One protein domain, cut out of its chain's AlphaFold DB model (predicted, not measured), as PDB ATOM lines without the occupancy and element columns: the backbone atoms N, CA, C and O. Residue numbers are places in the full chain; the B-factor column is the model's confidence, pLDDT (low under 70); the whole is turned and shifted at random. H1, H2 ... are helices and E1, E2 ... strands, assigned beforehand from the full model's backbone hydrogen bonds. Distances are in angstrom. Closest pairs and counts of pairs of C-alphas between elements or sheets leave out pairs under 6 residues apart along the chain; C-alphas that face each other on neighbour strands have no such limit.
ATOM      1  N   GLU A  98      25.852   1.805  24.468       87.00
ATOM      2  CA  GLU A  98      25.767   0.977  23.268       87.00
ATOM      3  C   GLU A  98      25.645  -0.497  23.677       87.00
ATOM      4  O   GLU A  98      26.515  -1.013  24.379       87.00
ATOM      5  N   ILE A  99      24.565  -1.165  23.264       88.69
ATOM      6  CA  ILE A  99      24.356  -2.593  23.529       88.69
ATOM      7  C   ILE A  99      25.222  -3.388  22.551       88.69
ATOM      8  O   ILE A  99      25.008  -3.327  21.343       88.69
ATOM      9  N   LEU A 100      26.194  -4.131  23.078       88.94
ATOM     10  CA  LEU A 100      27.132  -4.935  22.289       88.94
ATOM     11  C   LEU A 100      26.660  -6.380  22.133       88.94
ATOM     12  O   LEU A 100      26.897  -7.012  21.104       88.94
ATOM     13  N   VAL A 101      25.993  -6.908  23.160       87.69
ATOM     14  CA  VAL A 101      25.438  -8.264  23.176       87.69
ATOM     15  C   VAL A 101      24.023  -8.200  23.728       87.69
ATOM     16  O   VAL A 101      23.780  -7.530  24.727       87.69
ATOM     17  N   SER A 102      23.094  -8.911  23.097       84.94
ATOM     18  CA  SER A 102      21.722  -9.053  23.575       84.94
ATOM     19  C   SER A 102      21.266 -10.492  23.382       84.94
ATOM     20  O   SER A 102      21.345 -11.029  22.280       84.94
ATOM     21  N   ASP A 103      20.759 -11.082  24.453       80.06
ATOM     22  CA  ASP A 103      20.131 -12.399  24.513       80.06
ATOM     23  C   ASP A 103      18.735 -12.250  25.156       80.06
ATOM     24  O   ASP A 103      18.377 -11.192  25.675       80.06
ATOM     25  N   LEU A 104      17.931 -13.309  25.136       75.69
ATOM     26  CA  LEU A 104      16.597 -13.375  25.729       75.69
ATOM     27  C   LEU A 104      16.600 -13.065  27.235       75.69
ATOM     28  O   LEU A 104      15.605 -12.566  27.762       75.69
ATOM     29  N   HIS A 105      17.695 -13.386  27.930       73.06
ATOM     30  CA  HIS A 105      17.779 -13.315  29.394       73.06
ATOM     31  C   HIS A 105      18.889 -12.407  29.929       73.06
ATOM     32  O   HIS A 105      18.973 -12.213  31.138       73.06
ATOM     33  N   CYS A 106      19.735 -11.851  29.063       79.31
ATOM     34  CA  CYS A 106      20.790 -10.929  29.467       79.31
ATOM     35  C   CYS A 106      21.207 -10.033  28.302       79.31
ATOM     36  O   CYS A 106      21.027 -10.380  27.137       79.31
ATOM     37  N   TYR A 107      21.779  -8.880  28.614       86.31
ATOM     38  CA  TYR A 107      22.422  -8.020  27.633       86.31
ATOM     39  C   TYR A 107      23.717  -7.472  28.230       86.31
ATOM     40  O   TYR A 107      23.889  -7.446  29.445       86.31
ATOM     41  N   GLY A 108      24.638  -7.068  27.366       89.06
ATOM     42  CA  GLY A 108      25.890  -6.434  27.749       89.06
ATOM     43  C   GLY A 108      26.060  -5.155  26.967       89.06
ATOM     44  O   GLY A 108      26.211  -5.192  25.742       89.06
ATOM     45  N   ASP A 109      26.030  -4.031  27.669       89.94
ATOM     46  CA  ASP A 109      26.394  -2.748  27.097       89.94
ATOM     47  C   ASP A 109      27.897  -2.485  27.227       89.94
ATOM     48  O   ASP A 109      28.646  -3.173  27.924       89.94
ATOM     49  N   LYS A 110      28.365  -1.475  26.507       87.31
ATOM     50  CA  LYS A 110      29.780  -1.118  26.473       87.31
ATOM     51  C   LYS A 110      30.328  -0.740  27.849       87.31
ATOM     52  O   LYS A 110      31.494  -1.012  28.128       87.31
ATOM     53  N   GLU A 111      29.510  -0.150  28.717       89.06
ATOM     54  CA  GLU A 111      29.866   0.161  30.101       89.06
ATOM     55  C   GLU A 111      30.143  -1.103  30.920       89.06
ATOM     56  O   GLU A 111      31.190  -1.179  31.570       89.06
ATOM     57  N   ALA A 112      29.283  -2.116  30.822       89.88
ATOM     58  CA  ALA A 112      29.498  -3.408  31.455       89.88
ATOM     59  C   ALA A 112      30.813  -4.035  30.973       89.88
ATOM     60  O   ALA A 112      31.626  -4.471  31.789       89.88
ATOM     61  N   PHE A 113      31.100  -4.007  29.666       89.31
ATOM     62  CA  PHE A 113      32.362  -4.542  29.141       89.31
ATOM     63  C   PHE A 113      33.586  -3.769  29.647       89.31
ATOM     64  O   PHE A 113      34.604  -4.380  29.958       89.31
ATOM     65  N   GLN A 114      33.505  -2.451  29.838       87.81
ATOM     66  CA  GLN A 114      34.609  -1.653  30.397       87.81
ATOM     67  C   GLN A 114      35.017  -2.074  31.822       87.81
ATOM     68  O   GLN A 114      36.114  -1.742  32.276       87.81
ATOM     69  N   THR A 115      34.188  -2.850  32.524       89.38
ATOM     70  CA  THR A 115      34.535  -3.439  33.828       89.38
ATOM     71  C   THR A 115      35.525  -4.603  33.740       89.38
ATOM     72  O   THR A 115      36.142  -4.949  34.745       89.38
ATOM     73  N   LEU A 116      35.735  -5.162  32.542       88.31
ATOM     74  CA  LEU A 116      36.757  -6.179  32.272       88.31
ATOM     75  C   LEU A 116      38.176  -5.605  32.237       88.31
ATOM     76  O   LEU A 116      39.148  -6.358  32.305       88.31
ATOM     77  N   VAL A 117      38.310  -4.281  32.109       85.38
ATOM     78  CA  VAL A 117      39.614  -3.616  32.123       85.38
ATOM     79  C   VAL A 117      40.307  -3.906  33.466       85.38
ATOM     80  O   VAL A 117      39.682  -3.736  34.519       85.38
ATOM     81  N   PRO A 118      41.594  -4.308  33.474       80.50
ATOM     82  CA  PRO A 118      42.308  -4.634  34.705       80.50
ATOM     83  C   PRO A 118      42.196  -3.545  35.784       80.50
ATOM     84  O   PRO A 118      42.338  -2.353  35.512       80.50
ATOM     85  N   GLY A 119      41.950  -3.962  37.029       79.00
ATOM     86  CA  GLY A 119      41.811  -3.058  38.179       79.00
ATOM     87  C   GLY A 119      40.424  -2.425  38.347       79.00
ATOM     88  O   GLY A 119      40.219  -1.664  39.296       79.00
ATOM     89  N   ARG A 120      39.459  -2.734  37.473       83.06
ATOM     90  CA  ARG A 120      38.050  -2.359  37.648       83.06
ATOM     91  C   ARG A 120      37.298  -3.405  38.475       83.06
ATOM     92  O   ARG A 120      37.723  -4.551  38.609       83.06
ATOM     93  N   ARG A 121      36.170  -2.985  39.052       83.69
ATOM     94  CA  ARG A 121      35.216  -3.899  39.689       83.69
ATOM     95  C   ARG A 121      34.326  -4.496  38.614       83.69
ATOM     96  O   ARG A 121      33.712  -3.743  37.869       83.69
ATOM     97  N   PHE A 122      34.269  -5.817  38.586       85.31
ATOM     98  CA  PHE A 122      33.427  -6.595  37.690       85.31
ATOM     99  C   PHE A 122      31.942  -6.390  38.021       85.31
ATOM    100  O   PHE A 122      31.594  -6.336  39.204       85.31
ATOM    101  N   VAL A 123      31.085  -6.305  37.003       88.75
ATOM    102  CA  VAL A 123      29.619  -6.295  37.173       88.75
ATOM    103  C   VAL A 123      29.024  -7.673  36.901       88.75
ATOM    104  O   VAL A 123      29.593  -8.483  36.166       88.75
ATOM    105  N   ASP A 124      27.880  -7.946  37.517       87.69
ATOM    106  CA  ASP A 124      27.147  -9.207  37.407       87.69
ATOM    107  C   ASP A 124      26.689  -9.509  35.977       87.69
ATOM    108  O   ASP A 124      26.802 -10.661  35.557       87.69
ATOM    109  N   ASP A 125      26.295  -8.495  35.202       87.38
ATOM    110  CA  ASP A 125      25.909  -8.638  33.789       87.38
ATOM    111  C   ASP A 125      26.944  -9.425  32.969       87.38
ATOM    112  O   ASP A 125      26.605 -10.327  32.200       87.38
ATOM    113  N   ILE A 126      28.236  -9.157  33.183       89.25
ATOM    114  CA  ILE A 126      29.314  -9.851  32.471       89.25
ATOM    115  C   ILE A 126      29.442 -11.307  32.926       89.25
ATOM    116  O   ILE A 126      29.680 -12.192  32.104       89.25
ATOM    117  N   ILE A 127      29.256 -11.586  34.219       88.06
ATOM    118  CA  ILE A 127      29.276 -12.960  34.747       88.06
ATOM    119  C   ILE A 127      28.124 -13.762  34.136       88.06
ATOM    120  O   ILE A 127      28.324 -14.894  33.693       88.06
ATOM    121  N   ILE A 128      26.938 -13.156  34.073       87.31
ATOM    122  CA  ILE A 128      25.737 -13.744  33.475       87.31
ATOM    123  C   ILE A 128      25.971 -14.036  31.988       87.31
ATOM    124  O   ILE A 128      25.703 -15.150  31.533       87.31
ATOM    125  N   LEU A 129      26.528 -13.083  31.234       87.69
ATOM    126  CA  LEU A 129      26.854 -13.261  29.815       87.69
ATOM    127  C   LEU A 129      27.853 -14.399  29.588       87.69
ATOM    128  O   LEU A 129      27.631 -15.260  28.736       87.69
ATOM    129  N   VAL A 130      28.938 -14.449  30.367       87.25
ATOM    130  CA  VAL A 130      29.946 -15.515  30.255       87.25
ATOM    131  C   VAL A 130      29.344 -16.879  30.608       87.25
ATOM    132  O   VAL A 130      29.556 -17.843  29.870       87.25
ATOM    133  N   ALA A 131      28.548 -16.973  31.677       85.44
ATOM    134  CA  ALA A 131      27.854 -18.206  32.057       85.44
ATOM    135  C   ALA A 131      26.894 -18.689  30.957       85.44
ATOM    136  O   ALA A 131      26.852 -19.882  30.638       85.44
ATOM    137  N   THR A 132      26.177 -17.749  30.339       82.75
ATOM    138  CA  THR A 132      25.280 -18.000  29.206       82.75
ATOM    139  C   THR A 132      26.056 -18.550  28.010       82.75
ATOM    140  O   THR A 132      25.717 -19.618  27.501       82.75
ATOM    141  N   MET A 133      27.160 -17.905  27.612       83.94
ATOM    142  CA  MET A 133      28.010 -18.389  26.516       83.94
ATOM    143  C   MET A 133      28.574 -19.792  26.776       83.94
ATOM    144  O   MET A 133      28.552 -20.643  25.887       83.94
ATOM    145  N   LEU A 134      29.070 -20.056  27.989       83.12
ATOM    146  CA  LEU A 134      29.608 -21.371  28.357       83.12
ATOM    147  C   LEU A 134      28.532 -22.460  28.308       83.12
ATOM    148  O   LEU A 134      28.789 -23.575  27.855       83.12
ATOM    149  N   THR A 135      27.316 -22.116  28.725       81.06
ATOM    150  CA  THR A 135      26.159 -23.009  28.681       81.06
ATOM    151  C   THR A 135      25.768 -23.328  27.240       81.06
ATOM    152  O   THR A 135      25.654 -24.506  26.899       81.06
ATOM    153  N   TYR A 136      25.642 -22.320  26.369       79.62
ATOM    154  CA  TYR A 136      25.334 -22.530  24.949       79.62
ATOM    155  C   TYR A 136      26.373 -23.416  24.258       79.62
ATOM    156  O   TYR A 136      26.016 -24.374  23.570       79.62
ATOM    157  N   ASN A 137      27.659 -23.149  24.495       76.62
ATOM    158  CA  ASN A 137      28.750 -23.907  23.881       76.62
ATOM    159  C   ASN A 137      28.834 -25.359  24.374       76.62
ATOM    160  O   ASN A 137      29.428 -26.200  23.702       76.62
ATOM    161  N   SER A 138      28.228 -25.682  25.520       74.62
ATOM    162  CA  SER A 138      28.218 -27.048  26.052       74.62
ATOM    163  C   SER A 138      27.281 -27.999  25.292       74.62
ATOM    164  O   SER A 138      27.361 -29.215  25.480       74.62
ATOM    165  N   GLY A 139      26.364 -27.469  24.468       70.88
ATOM    166  CA  GLY A 139      25.341 -28.250  23.760       70.88
ATOM    167  C   GLY A 139      24.316 -28.929  24.681       70.88
ATOM    168  O   GLY A 139      23.490 -29.715  24.219       70.88
ATOM    169  N   ARG A 140      24.367 -28.649  25.987       69.19
ATOM    170  CA  ARG A 140      23.453 -29.173  27.001       69.19
ATOM    171  C   ARG A 140      22.564 -28.040  27.498       69.19
ATOM    172  O   ARG A 140      23.021 -26.918  27.682       69.19
ATOM    173  N   LEU A 141      21.299 -28.356  27.768       60.44
ATOM    174  CA  LEU A 141      20.382 -27.456  28.467       60.44
ATOM    175  C   LEU A 141      20.787 -27.401  29.944       60.44
ATOM    176  O   LEU A 141      20.236 -28.115  30.778       60.44
ATOM    177  N   ILE A 142      21.815 -26.612  30.244       66.88
ATOM    178  CA  ILE A 142      22.265 -26.363  31.611       66.88
ATOM    179  C   ILE A 142      21.632 -25.052  32.051       66.88
ATOM    180  O   ILE A 142      21.755 -24.028  31.391       66.88
ATOM    181  N   TRP A 143      20.904 -25.090  33.157       68.62
ATOM    182  CA  TRP A 143      20.430 -23.875  33.795       68.62
ATOM    183  C   TRP A 143      21.532 -23.337  34.708       68.62
ATOM    184  O   TRP A 143      22.171 -24.116  35.419       68.62
ATOM    185  N   TYR A 144      21.751 -22.024  34.702       74.75
ATOM    186  CA  TYR A 144      22.614 -21.362  35.676       74.75
ATOM    187  C   TYR A 144      21.770 -20.483  36.602       74.75
ATOM    188  O   TYR A 144      20.784 -19.876  36.185       74.75
ATOM    189  N   LEU A 145      22.172 -20.419  37.871       81.94
ATOM    190  CA  LEU A 145      21.566 -19.538  38.863       81.94
ATOM    191  C   LEU A 145      22.164 -18.129  38.694       81.94
ATOM    192  O   LEU A 145      23.388 -18.005  38.774       81.94
ATOM    193  N   PRO A 146      21.361 -17.071  38.470       82.69
ATOM    194  CA  PRO A 146      21.899 -15.719  38.347       82.69
ATOM    195  C   PRO A 146      22.687 -15.297  39.604       82.69
ATOM    196  O   PRO A 146      22.256 -15.616  40.719       82.69
ATOM    197  N   PRO A 147      23.801 -14.551  39.461       85.00
ATOM    198  CA  PRO A 147      24.652 -14.132  40.577       85.00
ATOM    199  C   PRO A 147      23.895 -13.420  41.700       85.00
ATOM    200  O   PRO A 147      24.191 -13.648  42.868       85.00
ATOM    201  N   THR A 148      22.875 -12.626  41.367       83.00
ATOM    202  CA  THR A 148      22.026 -11.932  42.346       83.00
ATOM    203  C   THR A 148      21.312 -12.902  43.287       83.00
ATOM    204  O   THR A 148      21.230 -12.652  44.483       83.00
ATOM    205  N   PHE A 149      20.831 -14.038  42.770       83.06
ATOM    206  CA  PHE A 149      20.211 -15.071  43.599       83.06
ATOM    207  C   PHE A 149      21.257 -15.848  44.387       83.06
ATOM    208  O   PHE A 149      21.053 -16.107  45.567       83.06
ATOM    209  N   ALA A 150      22.386 -16.193  43.760       84.75
ATOM    210  CA  ALA A 150      23.483 -16.868  44.446       84.75
ATOM    211  C   ALA A 150      24.001 -16.048  45.642       84.75
ATOM    212  O   ALA A 150      24.274 -16.622  46.692       84.75
ATOM    213  N   ALA A 151      24.067 -14.719  45.512       81.62
ATOM    214  CA  ALA A 151      24.497 -13.816  46.575       81.62
ATOM    215  C   ALA A 151      23.637 -13.933  47.844       81.62
ATOM    216  O   ALA A 151      24.199 -13.918  48.932       81.62
ATOM    217  N   LEU A 152      22.319 -14.134  47.721       81.94
ATOM    218  CA  LEU A 152      21.422 -14.301  48.875       81.94
ATOM    219  C   LEU A 152      21.781 -15.541  49.705       81.94
ATOM    220  O   LEU A 152      21.824 -15.489  50.929       81.94
ATOM    221  N   PHE A 153      22.074 -16.657  49.036       77.56
ATOM    222  CA  PHE A 153      22.461 -17.898  49.712       77.56
ATOM    223  C   PHE A 153      23.895 -17.836  50.235       77.56
ATOM    224  O   PHE A 153      24.206 -18.404  51.279       77.56
ATOM    225  N   LEU A 154      24.782 -17.152  49.507       75.50
ATOM    226  CA  LEU A 154      26.153 -16.942  49.952       75.50
ATOM    227  C   LEU A 154      26.209 -16.018  51.163       75.50
ATOM    228  O   LEU A 154      27.021 -16.270  52.032       75.50
ATOM    229  N   GLU A 155      25.351 -15.009  51.283       68.44
ATOM    230  CA  GLU A 155      25.279 -14.178  52.491       68.44
ATOM    231  C   GLU A 155      24.894 -15.009  53.727       68.44
ATOM    232  O   GLU A 155      25.472 -14.841  54.797       68.44
ATOM    233  N   GLU A 156      23.984 -15.974  53.565       67.31
ATOM    234  CA  GLU A 156      23.562 -16.872  54.645       67.31
ATOM    235  C   GLU A 156      24.643 -17.910  55.020       67.31
ATOM    236  O   GLU A 156      24.776 -18.281  56.188       67.31
ATOM    237  N   ILE A 157      25.447 -18.363  54.050       66.69
ATOM    238  CA  ILE A 157      26.518 -19.358  54.255       66.69
ATOM    239  C   ILE A 157      27.847 -18.702  54.677       66.69
ATOM    240  O   ILE A 157      28.598 -19.270  55.470       66.69
ATOM    241  N   VAL A 158      28.147 -17.506  54.171       60.09
ATOM    242  CA  VAL A 158      29.386 -16.732  54.385       60.09
ATOM    243  C   VAL A 158      29.173 -15.721  55.520       60.09
ATOM    244  O   VAL A 158      29.509 -14.546  55.419       60.09
ATOM    245  N   LEU A 159      28.622 -16.191  56.641       57.69
ATOM    246  CA  LEU A 159      28.624 -15.453  57.914       57.69
ATOM    247  C   LEU A 159      30.000 -15.471  58.601       57.69
ATOM    248  O   LEU A 159      30.181 -14.864  59.656       57.69
ATOM    249  N   ASP A 160      30.978 -16.174  58.027       57.50
ATOM    250  CA  ASP A 160      32.351 -16.114  58.500       57.50
ATOM    251  C   ASP A 160      33.036 -14.851  57.949       57.50
ATOM    252  O   ASP A 160      33.469 -14.789  56.796       57.50
ATOM    253  N   GLU A 161      33.142 -13.835  58.810       56.34
ATOM    254  CA  GLU A 161      33.921 -12.598  58.629       56.34
ATOM    255  C   GLU A 161      35.350 -12.852  58.096       56.34
ATOM    256  O   GLU A 161      35.966 -11.956  57.509       56.34
ATOM    257  N   SER A 162      35.882 -14.078  58.237       60.84
ATOM    258  CA  SER A 162      37.164 -14.499  57.659       60.84
ATOM    259  C   SER A 162      37.251 -14.301  56.139       60.84
ATOM    260  O   SER A 162      38.332 -13.997  55.626       60.84
ATOM    261  N   TRP A 163      36.125 -14.387  55.418       58.12
ATOM    262  CA  TRP A 163      36.088 -14.213  53.963       58.12
ATOM    263  C   TRP A 163      36.437 -12.781  53.537       58.12
ATOM    264  O   TRP A 163      37.245 -12.567  52.629       58.12
TER     265      TRP A 163
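Overview. This is residues 98 to 163 of the 191 residues of an uncharacterized protein of Arachis hypogaea (UniProt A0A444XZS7). A small strand hairpin, E1 and E2, and short H1 lie near the first part of H2, the middle helix; from there H3 sticks out as an arm with residues 149 to 163. The 66 printed residues hold E1, E2, H1, H2, H3 in that order, mostly helix, the two-strand sheet antiparallel. The whole is loose, radius of gyration of the C-alphas 14.1 A, and flat, 38 by 32 by 17 A.

Along the chain. E1, residues 99 to 102, begins at C-alpha 99 (24.356, -2.593, 23.529). E2 is 107 to 109, H1 110 to 114, H2 124 to 137, 20.0 A long. H3, 147 to 157, 14.8 A, ends at C-alpha 157 (26.518, -19.358, 54.255).

Arrangement. In the hairpin E1 and E2, N 108 and O 101 are 2.8 A apart, within hydrogen-bond range. The closest C-alphas of E2 and H2, Gly 108 and Asp 125, are 6.4 A apart. H1 and H2 only just touch, with 3 pairs of C-alphas within 8 A, closest Ala 112 and Ile 126, 6.5 A, through H2's residues 125 to 126 alone. H2 touches H3 with residues 124 to 128 alone, closest C-alphas Asp 124 and Pro 147, 6.4 A; at 73 degrees they are only just about perpendicular. In H1 and H2 every O i to N i+4 pair is within hydrogen-bond range, in H3 5 of 7.

Size, cuts and confidence. The printed part has no cut and no long link; pLDDT is under 70 at residues 140 to 143 and 155 to 163.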